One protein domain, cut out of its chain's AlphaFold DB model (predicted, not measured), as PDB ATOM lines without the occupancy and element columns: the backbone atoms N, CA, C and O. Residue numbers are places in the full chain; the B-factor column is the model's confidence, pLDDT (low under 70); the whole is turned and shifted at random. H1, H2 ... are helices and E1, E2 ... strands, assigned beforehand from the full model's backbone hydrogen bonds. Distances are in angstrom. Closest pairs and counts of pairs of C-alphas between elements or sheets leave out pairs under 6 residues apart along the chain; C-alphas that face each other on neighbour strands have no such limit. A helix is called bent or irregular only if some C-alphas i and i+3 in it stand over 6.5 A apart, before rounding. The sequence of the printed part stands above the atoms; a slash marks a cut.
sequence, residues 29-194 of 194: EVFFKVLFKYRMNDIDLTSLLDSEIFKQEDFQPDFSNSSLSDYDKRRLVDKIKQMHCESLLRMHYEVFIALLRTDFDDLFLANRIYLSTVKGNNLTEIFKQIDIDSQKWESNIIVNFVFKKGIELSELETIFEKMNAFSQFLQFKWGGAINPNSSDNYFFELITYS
ATOM      1  N   GLU A  29      15.342  51.845 -13.698       39.34
ATOM      2  CA  GLU A  29      16.211  51.577 -12.559       39.34
ATOM      3  C   GLU A  29      15.470  51.467 -11.206       39.34
ATOM      4  O   GLU A  29      15.864  50.676 -10.354       39.34
ATOM      5  N   VAL A  30      14.398  52.233 -10.978       45.75
ATOM      6  CA  VAL A  30      13.536  52.158  -9.783       45.75
ATOM      7  C   VAL A  30      12.597  50.954  -9.858       45.75
ATOM      8  O   VAL A  30      12.420  50.291  -8.837       45.75
ATOM      9  N   PHE A  31      12.050  50.627 -11.038       51.06
ATOM     10  CA  PHE A  31      11.232  49.422 -11.255       51.06
ATOM     11  C   PHE A  31      12.007  48.164 -10.845       51.06
ATOM     12  O   PHE A  31      11.565  47.402  -9.979       51.06
ATOM     13  N   PHE A  32      13.226  48.023 -11.369       51.69
ATOM     14  CA  PHE A  32      14.099  46.919 -11.002       51.69
ATOM     15  C   PHE A  32      14.603  47.050  -9.566       51.69
ATOM     16  O   PHE A  32      14.531  46.073  -8.835       51.69
ATOM     17  N   LYS A  33      15.017  48.226  -9.067       47.31
ATOM     18  CA  LYS A  33      15.430  48.367  -7.654       47.31
ATOM     19  C   LYS A  33      14.319  48.005  -6.664       47.31
ATOM     20  O   LYS A  33      14.646  47.466  -5.613       47.31
ATOM     21  N   VAL A  34      13.044  48.261  -6.959       49.25
ATOM     22  CA  VAL A  34      11.907  47.826  -6.127       49.25
ATOM     23  C   VAL A  34      11.756  46.302  -6.203       49.25
ATOM     24  O   VAL A  34      11.765  45.658  -5.157       49.25
ATOM     25  N   LEU A  35      11.751  45.703  -7.400       51.69
ATOM     26  CA  LEU A  35      11.723  44.237  -7.549       51.69
ATOM     27  C   LEU A  35      12.933  43.533  -6.892       51.69
ATOM     28  O   LEU A  35      12.781  42.493  -6.255       51.69
ATOM     29  N   PHE A  36      14.134  44.106  -7.009       45.56
ATOM     30  CA  PHE A  36      15.400  43.555  -6.508       45.56
ATOM     31  C   PHE A  36      15.614  43.779  -5.008       45.56
ATOM     32  O   PHE A  36      16.123  42.888  -4.325       45.56
ATOM     33  N   LYS A  37      15.255  44.955  -4.474       41.59
ATOM     34  CA  LYS A  37      15.377  45.265  -3.036       41.59
ATOM     35  C   LYS A  37      14.340  44.501  -2.221       41.59
ATOM     36  O   LYS A  37      14.635  44.094  -1.098       41.59
ATOM     37  N   TYR A  38      13.165  44.263  -2.800       45.25
ATOM     38  CA  TYR A  38      12.076  43.511  -2.192       45.25
ATOM     39  C   TYR A  38      11.958  42.132  -2.838       45.25
ATOM     40  O   TYR A  38      10.911  41.760  -3.359       45.25
ATOM     41  N   ARG A  39      13.030  41.325  -2.758       40.38
ATOM     42  CA  ARG A  39      12.867  39.864  -2.798       40.38
ATOM     43  C   ARG A  39      11.738  39.505  -1.837       40.38
ATOM     44  O   ARG A  39      11.996  39.601  -0.644       40.38
ATOM     45  N   MET A  40      10.571  39.103  -2.350       44.88
ATOM     46  CA  MET A  40       9.612  38.158  -1.746       44.88
ATOM     47  C   MET A  40       9.659  38.087  -0.204       44.88
ATOM     48  O   MET A  40       9.842  37.015   0.356       44.88
ATOM     49  N   ASN A  41       9.592  39.228   0.482       38.16
ATOM     50  CA  ASN A  41       9.665  39.326   1.935       38.16
ATOM     51  C   ASN A  41       8.798  40.513   2.344       38.16
ATOM     52  O   ASN A  41       9.237  41.663   2.299       38.16
ATOM     53  N   ASP A  42       7.562  40.190   2.716       42.59
ATOM     54  CA  ASP A  42       6.745  40.897   3.704       42.59
ATOM     55  C   ASP A  42       6.536  42.409   3.523       42.59
ATOM     56  O   ASP A  42       6.336  43.121   4.510       42.59
ATOM     57  N   ILE A  43       6.546  42.929   2.292       42.69
ATOM     58  CA  ILE A  43       6.054  44.289   2.044       42.69
ATOM     59  C   ILE A  43       4.687  44.218   1.406       42.69
ATOM     60  O   ILE A  43       4.535  43.917   0.224       42.69
ATOM     61  N   ASP A  44       3.703  44.560   2.224       44.38
ATOM     62  CA  ASP A  44       2.357  44.847   1.786       44.38
ATOM     63  C   ASP A  44       2.330  46.183   1.021       44.38
ATOM     64  O   ASP A  44       2.094  47.257   1.584       44.38
ATOM     65  N   LEU A  45       2.628  46.112  -0.280       44.12
ATOM     66  CA  LEU A  45       2.568  47.248  -1.203       44.12
ATOM     67  C   LEU A  45       1.140  47.787  -1.377       44.12
ATOM     68  O   LEU A  45       0.987  48.908  -1.860       44.12
ATOM     69  N   THR A  46       0.107  47.045  -0.954       41.91
ATOM     70  CA  THR A  46      -1.283  47.528  -1.009       41.91
ATOM     71  C   THR A  46      -1.501  48.689  -0.034       41.91
ATOM     72  O   THR A  46      -2.055  49.716  -0.422       41.91
ATOM     73  N   SER A  47      -0.883  48.631   1.154       42.28
ATOM     74  CA  SER A  47      -0.944  49.701   2.167       42.28
ATOM     75  C   SER A  47      -0.352  51.051   1.725       42.28
ATOM     76  O   SER A  47      -0.697  52.096   2.276       42.28
ATOM     77  N   LEU A  48       0.536  51.052   0.722       40.34
ATOM     78  CA  LEU A  48       1.139  52.259   0.139       40.34
ATOM     79  C   LEU A  48       0.287  52.875  -0.983       40.34
ATOM     80  O   LEU A  48       0.561  54.000  -1.399       40.34
ATOM     81  N   LEU A  49      -0.717  52.147  -1.475       47.94
ATOM     82  CA  LEU A  49      -1.496  52.479  -2.670       47.94
ATOM     83  C   LEU A  49      -2.999  52.646  -2.389       47.94
ATOM     84  O   LEU A  49      -3.714  53.125  -3.265       47.94
ATOM     85  N   ASP A  50      -3.479  52.323  -1.184       43.09
ATOM     86  CA  ASP A  50      -4.904  52.358  -0.805       43.09
ATOM     87  C   ASP A  50      -5.612  53.709  -1.044       43.09
ATOM     88  O   ASP A  50      -6.827  53.742  -1.215       43.09
ATOM     89  N   SER A  51      -4.889  54.837  -1.091       44.62
ATOM     90  CA  SER A  51      -5.481  56.144  -1.435       44.62
ATOM     91  C   SER A  51      -5.516  56.455  -2.938       44.62
ATOM     92  O   SER A  51      -6.163  57.422  -3.337       44.62
ATOM     93  N   GLU A  52      -4.788  55.696  -3.763       50.59
ATOM     94  CA  GLU A  52      -4.663  55.887  -5.221       50.59
ATOM     95  C   GLU A  52      -5.362  54.779  -6.033       50.59
ATOM     96  O   GLU A  52      -5.637  54.968  -7.222       50.59
ATOM     97  N   ILE A  53      -5.680  53.640  -5.408       59.09
ATOM     98  CA  ILE A  53      -6.469  52.563  -6.013       59.09
ATOM     99  C   ILE A  53      -7.946  52.974  -5.979       59.09
ATOM    100  O   ILE A  53      -8.567  53.087  -4.924       59.09
ATOM    101  N   PHE A  54      -8.510  53.238  -7.154       64.44
ATOM    102  CA  PHE A  54      -9.942  53.483  -7.305       64.44
ATOM    103  C   PHE A  54     -10.708  52.170  -7.124       64.44
ATOM    104  O   PHE A  54     -10.195  51.105  -7.452       64.44
ATOM    105  N   LYS A  55     -11.956  52.215  -6.651       73.88
ATOM    106  CA  LYS A  55     -12.797  51.014  -6.710       73.88
ATOM    107  C   LYS A  55     -13.146  50.717  -8.157       73.88
ATOM    108  O   LYS A  55     -13.510  51.630  -8.901       73.88
ATOM    109  N   GLN A  56     -13.143  49.449  -8.553       75.38
ATOM    110  CA  GLN A  56     -13.444  49.062  -9.934       75.38
ATOM    111  C   GLN A  56     -14.819  49.575 -10.416       75.38
ATOM    112  O   GLN A  56     -14.998  49.884 -11.597       75.38
ATOM    113  N   GLU A  57     -15.795  49.647  -9.507       77.50
ATOM    114  CA  GLU A  57     -17.149  50.157  -9.760       77.50
ATOM    115  C   GLU A  57     -17.194  51.670 -10.024       77.50
ATOM    116  O   GLU A  57     -18.015  52.124 -10.823       77.50
ATOM    117  N   ASP A  58     -16.254  52.422  -9.449       78.62
ATOM    118  CA  ASP A  58     -16.126  53.873  -9.610       78.62
ATOM    119  C   ASP A  58     -15.362  54.253 -10.891       78.62
ATOM    120  O   ASP A  58     -15.243  55.430 -11.240       78.62
ATOM    121  N   PHE A  59     -14.844  53.263 -11.626       81.94
ATOM    122  CA  PHE A  59     -14.114  53.493 -12.864       81.94
ATOM    123  C   PHE A  59     -15.031  53.963 -13.992       81.94
ATOM    124  O   PHE A  59     -15.677  53.166 -14.683       81.94
ATOM    125  N   GLN A  60     -15.038  55.277 -14.194       82.75
ATOM    126  CA  GLN A  60     -15.745  55.952 -15.275       82.75
ATOM    127  C   GLN A  60     -14.751  56.779 -16.104       82.75
ATOM    128  O   GLN A  60     -14.466  57.930 -15.759       82.75
ATOM    129  N   PRO A  61     -14.157  56.193 -17.157       84.06
ATOM    130  CA  PRO A  61     -13.278  56.932 -18.053       84.06
ATOM    131  C   PRO A  61     -14.062  57.917 -18.925       84.06
ATOM    132  O   PRO A  61     -15.179  57.631 -19.359       84.06
ATOM    133  N   ASP A  62     -13.455  59.072 -19.193       85.38
ATOM    134  CA  ASP A  62     -14.029  60.094 -20.065       85.38
ATOM    135  C   ASP A  62     -13.580  59.875 -21.514       85.38
ATOM    136  O   ASP A  62     -12.420  60.073 -21.861       85.38
ATOM    137  N   PHE A  63     -14.524  59.488 -22.370       86.50
ATOM    138  CA  PHE A  63     -14.310  59.299 -23.805       86.50
ATOM    139  C   PHE A  63     -14.840  60.461 -24.657       86.50
ATOM    140  O   PHE A  63     -15.001  60.291 -25.870       86.50
ATOM    141  N   SER A  64     -15.158  61.613 -24.058       86.25
ATOM    142  CA  SER A  64     -15.736  62.771 -24.756       86.25
ATOM    143  C   SER A  64     -14.906  63.220 -25.964       86.25
ATOM    144  O   SER A  64     -15.471  63.584 -26.994       86.25
ATOM    145  N   ASN A  65     -13.580  63.095 -25.869       84.00
ATOM    146  CA  ASN A  65     -12.626  63.454 -26.921       84.00
ATOM    147  C   ASN A  65     -12.109  62.250 -27.731       84.00
ATOM    148  O   ASN A  65     -11.207  62.398 -28.552       84.00
ATOM    149  N   SER A  66     -12.662  61.054 -27.514       85.56
ATOM    150  CA  SER A  66     -12.208  59.824 -28.165       85.56
ATOM    151  C   SER A  66     -12.882  59.605 -29.516       85.56
ATOM    152  O   SER A  66     -14.115  59.603 -29.605       85.56
ATOM    153  N   SER A  67     -12.093  59.287 -30.548       87.31
ATOM    154  CA  SER A  67     -12.623  58.849 -31.847       87.31
ATOM    155  C   SER A  67     -12.899  57.343 -31.930       87.31
ATOM    156  O   SER A  67     -13.243  56.851 -33.006       87.31
ATOM    157  N   LEU A  68     -12.735  56.594 -30.834       87.56
ATOM    158  CA  LEU A  68     -13.041  55.164 -30.801       87.56
ATOM    159  C   LEU A  68     -14.530  54.908 -31.045       87.56
ATOM    160  O   LEU A  68     -15.399  55.691 -30.647       87.56
ATOM    161  N   SER A  69     -14.831  53.757 -31.642       88.81
ATOM    162  CA  SER A  69     -16.207  53.276 -31.731       88.81
ATOM    163  C   SER A  69     -16.751  52.920 -30.342       88.81
ATOM    164  O   SER A  69     -15.994  52.549 -29.443       88.81
ATOM    165  N   ASP A  70     -18.072  52.948 -30.156       90.50
ATOM    166  CA  ASP A  70     -18.686  52.519 -28.888       90.50
ATOM    167  C   ASP A  70     -18.358  51.060 -28.537       90.50
ATOM    168  O   ASP A  70     -18.304  50.687 -27.364       90.50
ATOM    169  N   TYR A  71     -18.145  50.224 -29.556       89.50
ATOM    170  CA  TYR A  71     -17.696  48.849 -29.376       89.50
ATOM    171  C   TYR A  71     -16.282  48.799 -28.780       89.50
ATOM    172  O   TYR A  71     -16.073  48.115 -27.776       89.50
ATOM    173  N   ASP A  72     -15.344  49.565 -29.339       87.44
ATOM    174  CA  ASP A  72     -13.959  49.608 -28.859       87.44
ATOM    175  C   ASP A  72     -13.855  50.249 -27.471       87.44
ATOM    176  O   ASP A  72     -13.118  49.745 -26.627       87.44
ATOM    177  N   LYS A  73     -14.654  51.289 -27.192       89.56
ATOM    178  CA  LYS A  73     -14.756  51.907 -25.857       89.56
ATOM    179  C   LYS A  73     -15.175  50.886 -24.802       89.56
ATOM    180  O   LYS A  73     -14.511  50.759 -23.776       89.56
ATOM    181  N   ARG A  74     -16.240  50.112 -25.060       89.94
ATOM    182  CA  ARG A  74     -16.685  49.047 -24.140       89.94
ATOM    183  C   ARG A  74     -15.609  47.984 -23.949       89.94
ATOM    184  O   ARG A  74     -15.283  47.657 -22.815       89.94
ATOM    185  N   ARG A  75     -15.011  47.509 -25.046       88.81
ATOM    186  CA  ARG A  75     -13.946  46.498 -25.002       88.81
ATOM    187  C   ARG A  75     -12.733  46.976 -24.197       88.81
ATOM    188  O   ARG A  75     -12.162  46.186 -23.448       88.81
ATOM    189  N   LEU A  76     -12.355  48.248 -24.329       87.62
ATOM    190  CA  LEU A  76     -11.288  48.856 -23.541       87.62
ATOM    191  C   LEU A  76     -11.640  48.902 -22.052       87.62
ATOM    192  O   LEU A  76     -10.833  48.483 -21.229       87.62
ATOM    193  N   VAL A  77     -12.838  49.379 -21.703       89.00
ATOM    194  CA  VAL A  77     -13.292  49.443 -20.304       89.00
ATOM    195  C   VAL A  77     -13.303  48.057 -19.673       89.00
ATOM    196  O   VAL A  77     -12.778  47.891 -18.574       89.00
ATOM    197  N   ASP A  78     -13.857  47.064 -20.370       87.88
ATOM    198  CA  ASP A  78     -13.884  45.679 -19.901       87.88
ATOM    199  C   ASP A  78     -12.467  45.154 -19.680       87.88
ATOM    200  O   ASP A  78     -12.187  44.521 -18.661       87.88
ATOM    201  N   LYS A  79     -11.552  45.472 -20.603       86.75
ATOM    202  CA  LYS A  79     -10.150  45.097 -20.481       86.75
ATOM    203  C   LYS A  79      -9.505  45.744 -19.255       86.75
ATOM    204  O   LYS A  79      -8.973  45.021 -18.429       86.75
ATOM    205  N   ILE A  80      -9.606  47.061 -19.081       84.88
ATOM    206  CA  ILE A  80      -9.040  47.773 -17.918       84.88
ATOM    207  C   ILE A  80      -9.620  47.241 -16.605       84.88
ATOM    208  O   ILE A  80      -8.891  47.016 -15.643       84.88
ATOM    209  N   LYS A  81     -10.923  46.955 -16.576       85.56
ATOM    210  CA  LYS A  81     -11.576  46.342 -15.420       85.56
ATOM    211  C   LYS A  81     -11.012  44.958 -15.102       85.56
ATOM    212  O   LYS A  81     -10.838  44.671 -13.924       85.56
ATOM    213  N   GLN A  82     -10.702  44.128 -16.099       82.50
ATOM    214  CA  GLN A  82     -10.046  42.829 -15.881       82.50
ATOM    215  C   GLN A  82      -8.632  42.974 -15.300       82.50
ATOM    216  O   GLN A  82      -8.229  42.141 -14.494       82.50
ATOM    217  N   MET A  83      -7.916  44.034 -15.685       79.88
ATOM    218  CA  MET A  83      -6.558  44.362 -15.219       79.88
ATOM    219  C   MET A  83      -6.543  45.017 -13.827       79.88
ATOM    220  O   MET A  83      -5.492  45.190 -13.210       79.88
ATOM    221  N   HIS A  84      -7.713  45.397 -13.307       82.38
ATOM    222  CA  HIS A  84      -7.833  46.046 -12.010       82.38
ATOM    223  C   HIS A  84      -7.455  45.099 -10.865       82.38
ATOM    224  O   HIS A  84      -7.904  43.948 -10.831       82.38
ATOM    225  N   CYS A  85      -6.713  45.596  -9.871       74.62
ATOM    226  CA  CYS A  85      -6.229  44.772  -8.761       74.62
ATOM    227  C   CYS A  85      -7.364  44.052  -8.015       74.62
ATOM    228  O   CYS A  85      -7.223  42.876  -7.704       74.62
ATOM    229  N   GLU A  86      -8.522  44.689  -7.800       77.56
ATOM    230  CA  GLU A  86      -9.668  44.033  -7.146       77.56
ATOM    231  C   GLU A  86     -10.163  42.807  -7.926       77.56
ATOM    232  O   GLU A  86     -10.557  41.809  -7.319       77.56
ATOM    233  N   SER A  87     -10.140  42.853  -9.263       81.31
ATOM    234  CA  SER A  87     -10.511  41.698 -10.089       81.31
ATOM    235  C   SER A  87      -9.483  40.583  -9.972       81.31
ATOM    236  O   SER A  87      -9.855  39.429  -9.767       81.31
ATOM    237  N   LEU A  88      -8.199  40.935 -10.021       78.38
ATOM    238  CA  LEU A  88      -7.098  39.985  -9.881       78.38
ATOM    239  C   LEU A  88      -7.118  39.302  -8.501       78.38
ATOM    240  O   LEU A  88      -7.071  38.073  -8.420       78.38
ATOM    241  N   LEU A  89      -7.306  40.065  -7.422       77.94
ATOM    242  CA  LEU A  89      -7.406  39.550  -6.052       77.94
ATOM    243  C   LEU A  89      -8.604  38.603  -5.876       77.94
ATOM    244  O   LEU A  89      -8.466  37.537  -5.274       77.94
ATOM    245  N   ARG A  90      -9.772  38.932  -6.451       81.38
ATOM    246  CA  ARG A  90     -10.946  38.030  -6.464       81.38
ATOM    247  C   ARG A  90     -10.680  36.727  -7.215       81.38
ATOM    248  O   ARG A  90     -11.280  35.709  -6.893       81.38
ATOM    249  N   MET A  91      -9.783  36.759  -8.198       79.62
ATOM    250  CA  MET A  91      -9.325  35.588  -8.948       79.62
ATOM    251  C   MET A  91      -8.138  34.870  -8.279       79.62
ATOM    252  O   MET A  91      -7.537  33.993  -8.901       79.62
ATOM    253  N   HIS A  92      -7.810  35.209  -7.027       80.12
ATOM    254  CA  HIS A  92      -6.703  34.642  -6.249       80.12
ATOM    255  C   HIS A  92      -5.312  34.892  -6.846       80.12
ATOM    256  O   HIS A  92      -4.404  34.080  -6.668       80.12
ATOM    257  N   TYR A  93      -5.143  36.008  -7.555       76.81
ATOM    258  CA  TYR A  93      -3.823  36.484  -7.942       76.81
ATOM    259  C   TYR A  93      -3.172  37.256  -6.794       76.81
ATOM    260  O   TYR A  93      -3.817  38.046  -6.105       76.81
ATOM    261  N   GLU A  94      -1.869  37.080  -6.662       75.50
ATOM    262  CA  GLU A  94      -0.969  37.954  -5.929       75.50
ATOM    263  C   GLU A  94      -0.556  39.102  -6.857       75.50
ATOM    264  O   GLU A  94       0.046  38.878  -7.908       75.50
ATOM    265  N   VAL A  95      -0.915  40.335  -6.497       73.19
ATOM    266  CA  VAL A  95      -0.588  41.537  -7.278       73.19
ATOM    267  C   VAL A  95       0.697  42.150  -6.728       73.19
ATOM    268  O   VAL A  95       0.743  42.566  -5.575       73.19
ATOM    269  N   PHE A  96       1.733  42.228  -7.563       69.06
ATOM    270  CA  PHE A  96       3.035  42.804  -7.206       69.06
ATOM    271  C   PHE A  96       3.103  44.283  -7.570       69.06
ATOM    272  O   PHE A  96       3.670  45.086  -6.833       69.06
ATOM    273  N   ILE A  97       2.524  44.636  -8.720       73.00
ATOM    274  CA  ILE A  97       2.476  46.003  -9.233       73.00
ATOM    275  C   ILE A  97       1.071  46.237  -9.773       73.00
ATOM    276  O   ILE A  97       0.684  45.650 -10.784       73.00
ATOM    277  N   ALA A  98       0.302  47.070  -9.074       74.56
ATOM    278  CA  ALA A  98      -1.032  47.465  -9.501       74.56
ATOM    279  C   ALA A  98      -0.953  48.628 -10.497       74.56
ATOM    280  O   ALA A  98      -0.220  49.592 -10.269       74.56
ATOM    281  N   LEU A  99      -1.746  48.546 -11.566       76.25
ATOM    282  CA  LEU A  99      -1.967  49.660 -12.486       76.25
ATOM    283  C   LEU A  99      -2.956  50.651 -11.867       76.25
ATOM    284  O   LEU A  99      -4.010  50.261 -11.355       76.25
ATOM    285  N   LEU A 100      -2.622  51.935 -11.924       75.69
ATOM    286  CA  LEU A 100      -3.453  53.026 -11.428       75.69
ATOM    287  C   LEU A 100      -4.359  53.565 -12.530       75.69
ATOM    288  O   LEU A 100      -4.102  53.387 -13.714       75.69
ATOM    289  N   ARG A 101      -5.396  54.321 -12.149       75.94
ATOM    290  CA  ARG A 101      -6.297  54.974 -13.116       75.94
ATOM    291  C   ARG A 101      -5.526  55.816 -14.130       75.94
ATOM    292  O   ARG A 101      -5.789  55.733 -15.321       75.94
ATOM    293  N   THR A 102      -4.574  56.599 -13.631       77.12
ATOM    294  CA  THR A 102      -3.761  57.516 -14.433       77.12
ATOM    295  C   THR A 102      -2.853  56.793 -15.417       77.12
ATOM    296  O   THR A 102      -2.411  57.391 -16.390       77.12
ATOM    297  N   ASP A 103      -2.580  55.503 -15.196       77.50
ATOM    298  CA  ASP A 103      -1.832  54.691 -16.154       77.50
ATOM    299  C   ASP A 103      -2.654  54.368 -17.404       77.50
ATOM    300  O   ASP A 103      -2.097  53.736 -18.292       77.50
ATOM    301  N   PHE A 104      -3.927  54.792 -17.484       80.31
ATOM    302  CA  PHE A 104      -4.850  54.584 -18.607       80.31
ATOM    303  C   PHE A 104      -5.318  55.874 -19.299       80.31
ATOM    304  O   PHE A 104      -6.008  55.779 -20.314       80.31
ATOM    305  N   ASP A 105      -5.002  57.059 -18.764       78.81
ATOM    306  CA  ASP A 105      -5.632  58.324 -19.183       78.81
ATOM    307  C   ASP A 105      -5.456  58.603 -20.688       78.81
ATOM    308  O   ASP A 105      -6.414  58.970 -21.373       78.81
ATOM    309  N   ASP A 106      -4.267  58.327 -21.226       77.56
ATOM    310  CA  ASP A 106      -3.950  58.544 -22.641       77.56
ATOM    311  C   ASP A 106      -4.710  57.575 -23.574       77.56
ATOM    312  O   ASP A 106      -5.023  57.929 -24.715       77.56
ATOM    313  N   LEU A 107      -5.128  56.389 -23.094       79.50
ATOM    314  CA  LEU A 107      -5.943  55.460 -23.898       79.50
ATOM    315  C   LEU A 107      -7.317  56.043 -24.214       79.50
ATOM    316  O   LEU A 107      -7.894  55.730 -25.254       79.50
ATOM    317  N   PHE A 108      -7.866  56.887 -23.342       81.88
ATOM    318  CA  PHE A 108      -9.189  57.462 -23.580       81.88
ATOM    319  C   PHE A 108      -9.156  58.557 -24.647       81.88
ATOM    320  O   PHE A 108     -10.187  58.843 -25.253       81.88
ATOM    321  N   LEU A 109      -7.978  59.111 -24.937       79.31
ATOM    322  CA  LEU A 109      -7.754  60.070 -26.019       79.31
ATOM    323  C   LEU A 109      -7.313  59.393 -27.324       79.31
ATOM    324  O   LEU A 109      -7.312  60.028 -28.380       79.31
ATOM    325  N   ALA A 110      -6.966  58.106 -27.269       78.38
ATOM    326  CA  ALA A 110      -6.499  57.362 -28.421       78.38
ATOM    327  C   ALA A 110      -7.572  57.277 -29.511       78.38
ATOM    328  O   ALA A 110      -8.761  57.050 -29.273       78.38
ATOM    329  N   ASN A 111      -7.116  57.416 -30.746       77.06
ATOM    330  CA  ASN A 111      -7.911  57.272 -31.956       77.06
ATOM    331  C   ASN A 111      -8.033  55.814 -32.425       77.06
ATOM    332  O   ASN A 111      -8.970  55.469 -33.148       77.06
ATOM    333  N   ARG A 112      -7.122  54.951 -31.971       79.38
ATOM    334  CA  ARG A 112      -7.150  53.498 -32.138       79.38
ATOM    335  C   ARG A 112      -6.395  52.852 -30.982       79.38
ATOM    336  O   ARG A 112      -5.440  53.434 -30.485       79.38
ATOM    337  N   ILE A 113      -6.825  51.663 -30.560       80.38
ATOM    338  CA  ILE A 113      -6.156  50.884 -29.512       80.38
ATOM    339  C   ILE A 113      -5.977  49.453 -29.994       80.38
ATOM    340  O   ILE A 113      -6.930  48.822 -30.466       80.38
ATOM    341  N   TYR A 114      -4.770  48.921 -29.834       83.62
ATOM    342  CA  TYR A 114      -4.507  47.504 -30.038       83.62
ATOM    343  C   TYR A 114      -4.488  46.764 -28.699       83.62
ATOM    344  O   TYR A 114      -3.789  47.155 -27.770       83.62
ATOM    345  N   LEU A 115      -5.246  45.672 -28.600       84.44
ATOM    346  CA  LEU A 115      -5.253  44.802 -27.424       84.44
ATOM    347  C   LEU A 115      -4.638  43.457 -27.820       84.44
ATOM    348  O   LEU A 115      -5.234  42.746 -28.637       84.44
ATOM    349  N   SER A 116      -3.487  43.107 -27.241       82.50
ATOM    350  CA  SER A 116      -2.803  41.830 -27.475       82.50
ATOM    351  C   SER A 116      -2.707  40.982 -26.217       82.50
ATOM    352  O   SER A 116      -2.538  41.495 -25.115       82.50
ATOM    353  N   THR A 117      -2.729  39.666 -26.413       85.44
ATOM    354  CA  THR A 117      -2.348  38.694 -25.388       85.44
ATOM    355  C   THR A 117      -1.312  37.748 -25.982       85.44
ATOM    356  O   THR A 117      -1.633  36.914 -26.829       85.44
ATOM    357  N   VAL A 118      -0.075  37.872 -25.520       86.44
ATOM    358  CA  VAL A 118       1.061  37.029 -25.876       86.44
ATOM    359  C   VAL A 118       1.161  35.894 -24.859       86.44
ATOM    360  O   VAL A 118       1.247  36.146 -23.659       86.44
ATOM    361  N   LYS A 119       1.131  34.637 -25.311       86.00
ATOM    362  CA  LYS A 119       1.123  33.458 -24.432       86.00
ATOM    363  C   LYS A 119       2.185  32.450 -24.850       86.00
ATOM    364  O   LYS A 119       2.190  31.992 -25.986       86.00
ATOM    365  N   GLY A 120       3.010  32.014 -23.902       85.06
ATOM    366  CA  GLY A 120       4.100  31.075 -24.175       85.06
ATOM    367  C   GLY A 120       4.520  30.259 -22.958       85.06
ATOM    368  O   GLY A 120       4.193  30.583 -21.816       85.06
ATOM    369  N   ASN A 121       5.223  29.156 -23.208       82.88
ATOM    370  CA  ASN A 121       5.812  28.314 -22.163       82.88
ATOM    371  C   ASN A 121       7.217  28.764 -21.741       82.88
ATOM    372  O   ASN A 121       7.729  28.262 -20.747       82.88
ATOM    373  N   ASN A 122       7.865  29.604 -22.546       83.88
ATOM    374  CA  ASN A 122       9.237  30.071 -22.372       83.88
ATOM    375  C   ASN A 122       9.429  31.398 -23.120       83.88
ATOM    376  O   ASN A 122       8.604  31.775 -23.962       83.88
ATOM    377  N   LEU A 123      10.547  32.068 -22.852       85.69
ATOM    378  CA  LEU A 123      10.885  33.361 -23.443       85.69
ATOM    379  C   LEU A 123      10.949  33.341 -24.983       85.69
ATOM    380  O   LEU A 123      10.523  34.292 -25.631       85.69
ATOM    381  N   THR A 124      11.416  32.243 -25.589       89.62
ATOM    382  CA  THR A 124      11.519  32.123 -27.056       89.62
ATOM    383  C   THR A 124      10.145  32.160 -27.728       89.62
ATOM    384  O   THR A 124       9.962  32.851 -28.731       89.62
ATOM    385  N   GLU A 125       9.165  31.438 -27.183       90.62
ATOM    386  CA  GLU A 125       7.786  31.452 -27.689       90.62
ATOM    387  C   GLU A 125       7.154  32.842 -27.563       90.62
ATOM    388  O   GLU A 125       6.521  33.321 -28.506       90.62
ATOM    389  N   ILE A 126       7.381  33.503 -26.427       88.50
ATOM    390  CA  ILE A 126       6.891  34.855 -26.148       88.50
ATOM    391  C   ILE A 126       7.482  35.846 -27.151       88.50
ATOM    392  O   ILE A 126       6.738  36.589 -27.782       88.50
ATOM    393  N   PHE A 127       8.796  35.807 -27.379       91.06
ATOM    394  CA  PHE A 127       9.477  36.710 -28.311       91.06
ATOM    395  C   PHE A 127       9.028  36.512 -29.748       91.06
ATOM    396  O   PHE A 127       8.741  37.486 -30.438       91.06
ATOM    397  N   LYS A 128       8.865  35.258 -30.172       91.94
ATOM    398  CA  LYS A 128       8.318  34.959 -31.493       91.94
ATOM    399  C   LYS A 128       6.930  35.575 -31.679       91.94
ATOM    400  O   LYS A 128       6.618  36.062 -32.762       91.94
ATOM    401  N   GLN A 129       6.093  35.541 -30.647       90.31
ATOM    402  CA  GLN A 129       4.753  36.108 -30.723       90.31
ATOM    403  C   GLN A 129       4.763  37.642 -30.629       90.31
ATOM    404  O   GLN A 129       4.008  38.272 -31.361       90.31
ATOM    405  N   ILE A 130       5.664  38.242 -29.842       89.19
ATOM    406  CA  ILE A 130       5.932  39.691 -29.863       89.19
ATOM    407  C   ILE A 130       6.321  40.139 -31.273       89.19
ATOM    408  O   ILE A 130       5.739  41.086 -31.792       89.19
ATOM    409  N   ASP A 131       7.260  39.457 -31.930       89.50
ATOM    410  CA  ASP A 131       7.724  39.840 -33.271       89.50
ATOM    411  C   ASP A 131       6.601  39.762 -34.325       89.50
ATOM    412  O   ASP A 131       6.589  40.533 -35.284       89.50
ATOM    413  N   ILE A 132       5.631  38.859 -34.143       88.19
ATOM    414  CA  ILE A 132       4.451  38.744 -35.011       88.19
ATOM    415  C   ILE A 132       3.419  39.833 -34.686       88.19
ATOM    416  O   ILE A 132       2.918  40.502 -35.593       88.19
ATOM    417  N   ASP A 133       3.080  40.007 -33.409       85.94
ATOM    418  CA  ASP A 133       2.025  40.924 -32.976       85.94
ATOM    419  C   ASP A 133       2.449  42.390 -33.116       85.94
ATOM    420  O   ASP A 133       1.626  43.227 -33.492       85.94
ATOM    421  N   SER A 134       3.733  42.691 -32.899       84.75
ATOM    422  CA  SER A 134       4.299  44.045 -32.976       84.75
ATOM    423  C   SER A 134       4.188  44.695 -34.347       84.75
ATOM    424  O   SER A 134       4.118  45.917 -34.431       84.75
ATOM    425  N   GLN A 135       4.037  43.912 -35.416       84.31
ATOM    426  CA  GLN A 135       3.734  44.439 -36.751       84.31
ATOM    427  C   GLN A 135       2.384  45.174 -36.816       84.31
ATOM    428  O   GLN A 135       2.139  45.937 -37.748       84.31
ATOM    429  N   LYS A 136       1.492  44.918 -35.852       80.75
ATOM    430  CA  LYS A 136       0.165  45.539 -35.732       80.75
ATOM    431  C   LYS A 136       0.087  46.535 -34.579       80.75
ATOM    432  O   LYS A 136      -0.959  47.158 -34.404       80.75
ATOM    433  N   TRP A 137       1.140  46.634 -33.768       78.94
ATOM    434  CA  TRP A 137       1.179  47.553 -32.644       78.94
ATOM    435  C   TRP A 137       1.368  48.972 -33.171       78.94
ATOM    436  O   TRP A 137       2.441  49.349 -33.639       78.94
ATOM    437  N   GLU A 138       0.285  49.739 -33.131       68.12
ATOM    438  CA  GLU A 138       0.297  51.179 -33.387       68.12
ATOM    439  C   GLU A 138       0.731  51.940 -32.128       68.12
ATOM    440  O   GLU A 138       1.232  51.336 -31.192       68.12
ATOM    441  N   SER A 139       0.537  53.257 -32.085       66.81
ATOM    442  CA  SER A 139       0.953  54.123 -30.974       66.81
ATOM    443  C   SER A 139       0.362  53.761 -29.605       66.81
ATOM    444  O   SER A 139       1.035  53.954 -28.598       66.81
ATOM    445  N   ASN A 140      -0.868  53.235 -29.557       77.38
ATOM    446  CA  ASN A 140      -1.568  52.919 -28.309       77.38
ATOM    447  C   ASN A 140      -1.879  51.426 -28.216       77.38
ATOM    448  O   ASN A 140      -2.714  50.904 -28.971       77.38
ATOM    449  N   ILE A 141      -1.232  50.742 -27.271       79.44
ATOM    450  CA  ILE A 141      -1.383  49.298 -27.094       79.44
ATOM    451  C   ILE A 141      -1.541  48.899 -25.625       79.44
ATOM    452  O   ILE A 141      -0.938  49.476 -24.722       79.44
ATOM    453  N   ILE A 142      -2.316  47.840 -25.404       84.31
ATOM    454  CA  ILE A 142      -2.295  47.046 -24.174       84.31
ATOM    455  C   ILE A 142      -1.821  45.650 -24.558       84.31
ATOM    456  O   ILE A 142      -2.441  44.995 -25.405       84.31
ATOM    457  N   VAL A 143      -0.744  45.183 -23.930       80.75
ATOM    458  CA  VAL A 143      -0.185  43.851 -24.159       80.75
ATOM    459  C   VAL A 143      -0.156  43.079 -22.850       80.75
ATOM    460  O   VAL A 143       0.533  43.434 -21.898       80.75
ATOM    461  N   ASN A 144      -0.878  41.966 -22.831       83.56
ATOM    462  CA  ASN A 144      -0.804  40.991 -21.758       83.56
ATOM    463  C   ASN A 144       0.191  39.898 -22.120       83.56
ATOM    464  O   ASN A 144       0.057  39.268 -23.166       83.56
ATOM    465  N   PHE A 145       1.109  39.595 -21.221       82.12
ATOM    466  CA  PHE A 145       1.980  38.435 -21.298       82.12
ATOM    467  C   PHE A 145       1.489  37.361 -20.341       82.12
ATOM    468  O   PHE A 145       1.307  37.616 -19.152       82.12
ATOM    469  N   VAL A 146       1.275  36.159 -20.867       80.50
ATOM    470  CA  VAL A 146       0.801  35.003 -20.108       80.50
ATOM    471  C   VAL A 146       1.822  33.883 -20.203       80.50
ATOM    472  O   VAL A 146       2.037  33.322 -21.282       80.50
ATOM    473  N   PHE A 147       2.411  33.504 -19.072       77.94
ATOM    474  CA  PHE A 147       3.382  32.413 -19.030       77.94
ATOM    475  C   PHE A 147       2.738  31.154 -18.461       77.94
ATOM    476  O   PHE A 147       2.233  31.123 -17.338       77.94
ATOM    477  N   LYS A 148       2.754  30.091 -19.270       71.75
ATOM    478  CA  LYS A 148       2.231  28.766 -18.896       71.75
ATOM    479  C   LYS A 148       3.120  28.040 -17.888       71.75
ATOM    480  O   LYS A 148       2.688  27.107 -17.225       71.75
ATOM    481  N   LYS A 149       4.388  28.430 -17.797       70.50
ATOM    482  CA  LYS A 149       5.333  27.944 -16.794       70.50
ATOM    483  C   LYS A 149       5.893  29.138 -16.032       70.50
ATOM    484  O   LYS A 149       5.844  30.252 -16.543       70.50
ATOM    485  N   GLY A 150       6.404  28.859 -14.831       66.75
ATOM    486  CA  GLY A 150       7.365  29.705 -14.115       66.75
ATOM    487  C   GLY A 150       8.220  30.532 -15.053       66.75
ATOM    488  O   GLY A 150       8.873  29.929 -15.899       66.75
ATOM    489  N   ILE A 151       8.209  31.854 -14.895       70.75
ATOM    490  CA  ILE A 151       9.205  32.725 -15.511       70.75
ATOM    491  C   ILE A 151      10.163  33.226 -14.427       70.75
ATOM    492  O   ILE A 151       9.736  33.585 -13.324       70.75
ATOM    493  N   GLU A 152      11.457  33.210 -14.720       72.69
ATOM    494  CA  GLU A 152      12.471  33.776 -13.839       72.69
ATOM    495  C   GLU A 152      12.517  35.306 -13.945       72.69
ATOM    496  O   GLU A 152      12.110  35.914 -14.935       72.69
ATOM    497  N   LEU A 153      13.056  35.956 -12.914       68.19
ATOM    498  CA  LEU A 153      13.200  37.413 -12.892       68.19
ATOM    499  C   LEU A 153      14.065  37.940 -14.052       68.19
ATOM    500  O   LEU A 153      13.731  38.950 -14.662       68.19
ATOM    501  N   SER A 154      15.146  37.235 -14.375       70.06
ATOM    502  CA  SER A 154      16.038  37.550 -15.500       70.06
ATOM    503  C   SER A 154      15.315  37.511 -16.852       70.06
ATOM    504  O   SER A 154      15.615  38.279 -17.765       70.06
ATOM    505  N   GLU A 155      14.323  36.636 -16.996       77.50
ATOM    506  CA  GLU A 155      13.509  36.563 -18.204       77.50
ATOM    507  C   GLU A 155      12.525  37.748 -18.287       77.50
ATOM    508  O   GLU A 155      12.289  38.251 -19.386       77.50
ATOM    509  N   LEU A 156      12.016  38.259 -17.152       74.88
ATOM    510  CA  LEU A 156      11.227  39.504 -17.110       74.88
ATOM    511  C   LEU A 156      12.055  40.728 -17.516       74.88
ATOM    512  O   LEU A 156      11.571  41.549 -18.295       74.88
ATOM    513  N   GLU A 157      13.304  40.830 -17.048       74.12
ATOM    514  CA  GLU A 157      14.255  41.857 -17.508       74.12
ATOM    515  C   GLU A 157      14.440  41.798 -19.024       74.12
ATOM    516  O   GLU A 157      14.359  42.810 -19.716       74.12
ATOM    517  N   THR A 158      14.600  40.591 -19.564       83.38
ATOM    518  CA  THR A 158      14.818  40.412 -21.002       83.38
ATOM    519  C   THR A 158      13.582  40.828 -21.815       83.38
ATOM    520  O   THR A 158      13.709  41.417 -22.889       83.38
ATOM    521  N   ILE A 159      12.365  40.573 -21.310       81.00
ATOM    522  CA  ILE A 159      11.118  41.065 -21.930       81.00
ATOM    523  C   ILE A 159      11.059  42.586 -21.894       81.00
ATOM    524  O   ILE A 159      10.702  43.206 -22.896       81.00
ATOM    525  N   PHE A 160      11.412  43.179 -20.759       77.94
ATOM    526  CA  PHE A 160      11.447  44.621 -20.594       77.94
ATOM    527  C   PHE A 160      12.383  45.280 -21.618       77.94
ATOM    528  O   PHE A 160      11.958  46.161 -22.363       77.94
ATOM    529  N   GLU A 161      13.616  44.787 -21.741       80.06
ATOM    530  CA  GLU A 161      14.587  45.269 -22.732       80.06
ATOM    531  C   GLU A 161      14.073  45.113 -24.170       80.06
ATOM    532  O   GLU A 161      14.185  46.033 -24.986       80.06
ATOM    533  N   LYS A 162      13.454  43.966 -24.481       84.56
ATOM    534  CA  LYS A 162      12.849  43.705 -25.792       84.56
ATOM    535  C   LYS A 162      11.720  44.689 -26.108       84.56
ATOM    536  O   LYS A 162      11.587  45.082 -27.266       84.56
ATOM    537  N   MET A 163      10.931  45.091 -25.111       80.56
ATOM    538  CA  MET A 163       9.862  46.078 -25.278       80.56
ATOM    539  C   MET A 163      10.416  47.502 -25.419       80.56
ATOM    540  O   MET A 163      10.006  48.221 -26.327       80.56
ATOM    541  N   ASN A 164      11.415  47.879 -24.622       77.62
ATOM    542  CA  ASN A 164      12.075  49.185 -24.720       77.62
ATOM    543  C   ASN A 164      12.800  49.412 -26.057       77.62
ATOM    544  O   ASN A 164      13.028  50.554 -26.452       77.62
ATOM    545  N   ALA A 165      13.145  48.346 -26.784       81.12
ATOM    546  CA  ALA A 165      13.723  48.453 -28.122       81.12
ATOM    547  C   ALA A 165      12.745  49.017 -29.178       81.12
ATOM    548  O   ALA A 165      13.184  49.435 -30.253       81.12
ATOM    549  N   PHE A 166      11.435  49.046 -28.906       77.88
ATOM    550  CA  PHE A 166      10.450  49.640 -29.809       77.88
ATOM    551  C   PHE A 166      10.431  51.167 -29.668       77.88
ATOM    552  O   PHE A 166       9.695  51.733 -28.862       77.88
ATOM    553  N   SER A 167      11.196  51.849 -30.524       68.06
ATOM    554  CA  SER A 167      11.349  53.312 -30.517       68.06
ATOM    555  C   SER A 167      10.072  54.108 -30.819       68.06
ATOM    556  O   SER A 167      10.080  55.330 -30.718       68.06
ATOM    557  N   GLN A 168       9.000  53.446 -31.262       71.25
ATOM    558  CA  GLN A 168       7.704  54.075 -31.547       71.25
ATOM    559  C   GLN A 168       6.892  54.408 -30.286       71.25
ATOM    560  O   GLN A 168       5.921  55.153 -30.383       71.25
ATOM    561  N   PHE A 169       7.274  53.860 -29.129       71.94
ATOM    562  CA  PHE A 169       6.626  54.131 -27.849       71.94
ATOM    563  C   PHE A 169       7.468  55.116 -27.044       71.94
ATOM    564  O   PHE A 169       8.676  54.933 -26.895       71.94
ATOM    565  N   LEU A 170       6.829  56.159 -26.514       65.88
ATOM    566  CA  LEU A 170       7.480  57.152 -25.661       65.88
ATOM    567  C   LEU A 170       7.496  56.737 -24.191       65.88
ATOM    568  O   LEU A 170       8.383  57.156 -23.448       65.88
ATOM    569  N   GLN A 171       6.520  55.935 -23.755       71.00
ATOM    570  CA  GLN A 171       6.427  55.507 -22.364       71.00
ATOM    571  C   GLN A 171       5.833  54.106 -22.217       71.00
ATOM    572  O   GLN A 171       4.912  53.723 -22.935       71.00
ATOM    573  N   PHE A 172       6.322  53.385 -21.207       73.62
ATOM    574  CA  PHE A 172       5.823  52.090 -20.761       73.62
ATOM    575  C   PHE A 172       5.277  52.196 -19.327       73.62
ATOM    576  O   PHE A 172       5.894  52.811 -18.454       73.62
ATOM    577  N   LYS A 173       4.113  51.595 -19.078       77.75
ATOM    578  CA  LYS A 173       3.491  51.384 -17.766       77.75
ATOM    579  C   LYS A 173       3.356  49.884 -17.550       77.75
ATOM    580  O   LYS A 173       2.796  49.190 -18.391       77.75
ATOM    581  N   TRP A 174       3.853  49.384 -16.427       73.88
ATOM    582  CA  TRP A 174       3.890  47.951 -16.150       73.88
ATOM    583  C   TRP A 174       3.023  47.609 -14.942       73.88
ATOM    584  O   TRP A 174       3.107  48.260 -13.903       73.88
ATOM    585  N   GLY A 175       2.226  46.560 -15.085       76.12
ATOM    586  CA  GLY A 175       1.498  45.863 -14.036       76.12
ATOM    587  C   GLY A 175       1.952  44.409 -13.968       76.12
ATOM    588  O   GLY A 175       2.386  43.823 -14.961       76.12
ATOM    589  N   GLY A 176       1.868  43.805 -12.786       75.44
ATOM    590  CA  GLY A 176       2.341  42.440 -12.579       75.44
ATOM    591  C   GLY A 176       1.529  41.704 -11.530       75.44
ATOM    592  O   GLY A 176       1.385  42.186 -10.403       75.44
ATOM    593  N   ALA A 177       1.039  40.520 -11.901       75.00
ATOM    594  CA  ALA A 177       0.321  39.633 -11.003       75.00
ATOM    595  C   ALA A 177       0.616  38.150 -11.294       75.00
ATOM    596  O   ALA A 177       0.796  37.724 -12.437       75.00
ATOM    597  N   ILE A 178       0.644  37.336 -10.243       72.94
ATOM    598  CA  ILE A 178       0.921  35.895 -10.314       72.94
ATOM    599  C   ILE A 178      -0.257  35.167  -9.697       72.94
ATOM    600  O   ILE A 178      -0.757  35.576  -8.657       72.94
ATOM    601  N   ASN A 179      -0.696  34.075 -10.311       75.19
ATOM    602  CA  ASN A 179      -1.632  33.171  -9.658       75.19
ATOM    603  C   ASN A 179      -0.920  31.848  -9.377       75.19
ATOM    604  O   ASN A 179      -0.824  31.029 -10.292       75.19
ATOM    605  N   PRO A 180      -0.457  31.611  -8.135       65.75
ATOM    606  CA  PRO A 180       0.287  30.400  -7.790       65.75
ATOM    607  C   PRO A 180      -0.569  29.125  -7.866       65.75
ATOM    608  O   PRO A 180      -0.038  28.016  -7.840       65.75
ATOM    609  N   ASN A 181      -1.897  29.269  -7.953       69.00
ATOM    610  CA  ASN A 181      -2.857  28.169  -8.022       69.00
ATOM    611  C   ASN A 181      -3.328  27.878  -9.459       69.00
ATOM    612  O   ASN A 181      -4.153  26.985  -9.671       69.00
ATOM    613  N   SER A 182      -2.843  28.629 -10.450       69.56
ATOM    614  CA  SER A 182      -3.225  28.486 -11.855       69.56
ATOM    615  C   SER A 182      -2.200  27.654 -12.623       69.56
ATOM    616  O   SER A 182      -1.003  27.741 -12.393       69.56
ATOM    617  N   SER A 183      -2.644  26.861 -13.600       61.78
ATOM    618  CA  SER A 183      -1.708  26.225 -14.547       61.78
ATOM    619  C   SER A 183      -1.059  27.240 -15.501       61.78
ATOM    620  O   SER A 183       0.032  26.997 -16.004       61.78
ATOM    621  N   ASP A 184      -1.701  28.394 -15.696       59.38
ATOM    622  CA  ASP A 184      -1.142  29.584 -16.331       59.38
ATOM    623  C   ASP A 184      -0.654  30.512 -15.207       59.38
ATOM    624  O   ASP A 184      -1.440  31.287 -14.660       59.38
ATOM    625  N   ASN A 185       0.600  30.356 -14.781       54.59
ATOM    626  CA  ASN A 185       1.059  30.891 -13.495       54.59
ATOM    627  C   ASN A 185       1.401  32.391 -13.496       54.59
ATOM    628  O   ASN A 185       1.622  32.946 -12.427       54.59
ATOM    629  N   TYR A 186       1.450  33.078 -14.638       57.94
ATOM    630  CA  TYR A 186       1.957  34.456 -14.661       57.94
ATOM    631  C   TYR A 186       1.203  35.315 -15.666       57.94
ATOM    632  O   TYR A 186       1.127  34.945 -16.839       57.94
ATOM    633  N   PHE A 187       0.697  36.462 -15.207       58.56
ATOM    634  CA  PHE A 187       0.141  37.524 -16.040       58.56
ATOM    635  C   PHE A 187       0.935  38.812 -15.788       58.56
ATOM    636  O   PHE A 187       0.883  39.404 -14.712       58.56
ATOM    637  N   PHE A 188       1.691  39.244 -16.788       59.22
ATOM    638  CA  PHE A 188       2.387  40.525 -16.776       59.22
ATOM    639  C   PHE A 188       1.700  41.441 -17.779       59.22
ATOM    640  O   PHE A 188       1.504  41.057 -18.929       59.22
ATOM    641  N   GLU A 189       1.263  42.616 -17.350       60.31
ATOM    642  CA  GLU A 189       0.476  43.522 -18.183       60.31
ATOM    643  C   GLU A 189       1.292  44.775 -18.449       60.31
ATOM    644  O   GLU A 189       1.621  45.524 -17.537       60.31
ATOM    645  N   LEU A 190       1.649  44.985 -19.710       58.00
ATOM    646  CA  LEU A 190       2.353  46.170 -20.165       58.00
ATOM    647  C   LEU A 190       1.416  47.054 -20.976       58.00
ATOM    648  O   LEU A 190       0.794  46.595 -21.935       58.00
ATOM    649  N   ILE A 191       1.373  48.336 -20.644       57.41
ATOM    650  CA  ILE A 191       0.608  49.357 -21.355       57.41
ATOM    651  C   ILE A 191       1.582  50.425 -21.829       57.41
ATOM    652  O   ILE A 191       2.337  50.961 -21.024       57.41
ATOM    653  N   THR A 192       1.608  50.719 -23.126       52.44
ATOM    654  CA  THR A 192       2.599  51.638 -23.714       52.44
ATOM    655  C   THR A 192       1.910  52.716 -24.540       52.44
ATOM    656  O   THR A 192       0.897  52.446 -25.193       52.44
ATOM    657  N   TYR A 193       2.477  53.926 -24.497       51.94
ATOM    658  CA  TYR A 193       1.944  55.156 -25.095       51.94
ATOM    659  C   TYR A 193       2.937  55.813 -26.056       51.94
ATOM    660  O   TYR A 193       4.154  55.682 -25.884       51.94
ATOM    661  N   SER A 194       2.397  56.551 -27.030       38.91
ATOM    662  CA  SER A 194       3.079  57.548 -27.871       38.91
ATOM    663  C   SER A 194       3.081  58.942 -27.280       38.91
ATOM    664  O   SER A 194       2.136  59.243 -26.525       38.91
TER     665      SER A 194
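AT A GLANCE: This is residues 29 to 194 of the 194 residues of an uncharacterized protein of Prevotella bivia DNF00320 (UniProt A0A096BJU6). A twisted sheet of five strands forms the core, with H3, H4 and H5 over one face and H6 and H7 over the other, a three-layer arrangement of helices, sheet and helices. H1 and H2 lie at the margin of this body, and residues 49 to 69, a long stretch with no named element, run round its outside to H3. The printed part has 166 residues with seven named helices and five named strands, in the order H1 H2 H3 H4 E1 H5 E2 H6 E3 H7 E4 E5, and its class is mixed, helices and strands. The sheet runs E1 E4 E5 E3 E2 and is mixed: E3 and E2 are parallel, the other neighbours antiparallel. The whole is compact, with a radius of gyration of the C-alphas of 15.8 A, and rounded, with spans of 43 by 37 by 31 A.

HOW THE PARTS SIT: H1, residues 29 to 37, is only just not on the sheet, with 4 pairs of C-alphas within 10 A. H2, residues 45 to 48, is apart from H1 and only grazes the sheet with its residues 45 to 46. H3, residues 70 to 83, is on the sheet at a height of 10.6 A and runs slantwise to the strands, at 41 degrees to E3, residues 141 to 147, on the local plane. H4, residues 85 to 90, is on the same face as H3, over the edge strand E1, residues 94 to 97; their closest C-alphas, of Cys 85 and Val 95, are 6.7 A apart. E1 is antiparallel to E4, residues 171 to 178, with N 94 and O 178 within hydrogen-bond range at 2.7 A. H5, residues 101 to 109, is on the same face as H3 and near it, at a height of 9.7 A. H5 is irregular: C-alphas 103 and 106 are 7.8 A apart. The other edge strand, E2, residues 114 to 120, is parallel to E3, with N 118 and O 144 at 2.7 A. H6, residues 123 to 136, is on the opposite face from H3, over E2 and along the strands, with the C-alphas of Gly 120 and Ile 126 the closest at 5.1 A. E2, H6 and E3 form a strand-helix-strand unit, two parallel neighbour strands with a helix between them in the chain; its crossover is right-handed. H7, residues 153 to 164, is on the same face as H6, over E5, residues 186 to 193. H6 and H7 only just touch, with 3 pairs of C-alphas within 8 A, the closest being Leu 123 and Glu 155 at 6.7 A. E3, H7 and E4 form a split unit, with E5 between its strands in the sheet, and its crossover is right-handed. E4 and E5 form a hairpin, with N 175 and O 189 at 2.7 A. E5 is antiparallel to E3, with N 145 and O 188 at 2.7 A. In H1, H3, H4 and H7 every O i to N i+4 pair is within hydrogen-bond range; in H6 8 of 10 are, in H5 0 of 5, against 4 of 6 O i to N i+3 pairs, and H2 is too short for such a pair.

IN THESE COORDINATES: H1 begins at C-alpha 29 (16.211, 51.577, -12.559). From first to last C-alpha, H3 measures 20.0 A, H6 20.4 A, H7 16.7 A, E4 23.7 A and E5 23.2 A. E5 ends at C-alpha 193 (1.944, 55.156, -25.095).

THE WHOLE: The C-alphas of Asn 41 and Ser 67, 44.9 A apart, are the two farthest apart. The printed part has no cut and ends at the chain's last residue, 194. The link from H2 to H3 is long, with 21 residues. The mean pLDDT of the printed part is 73.0; 48 residues are under 70, among them residues 29 to 54 and 180 to 194.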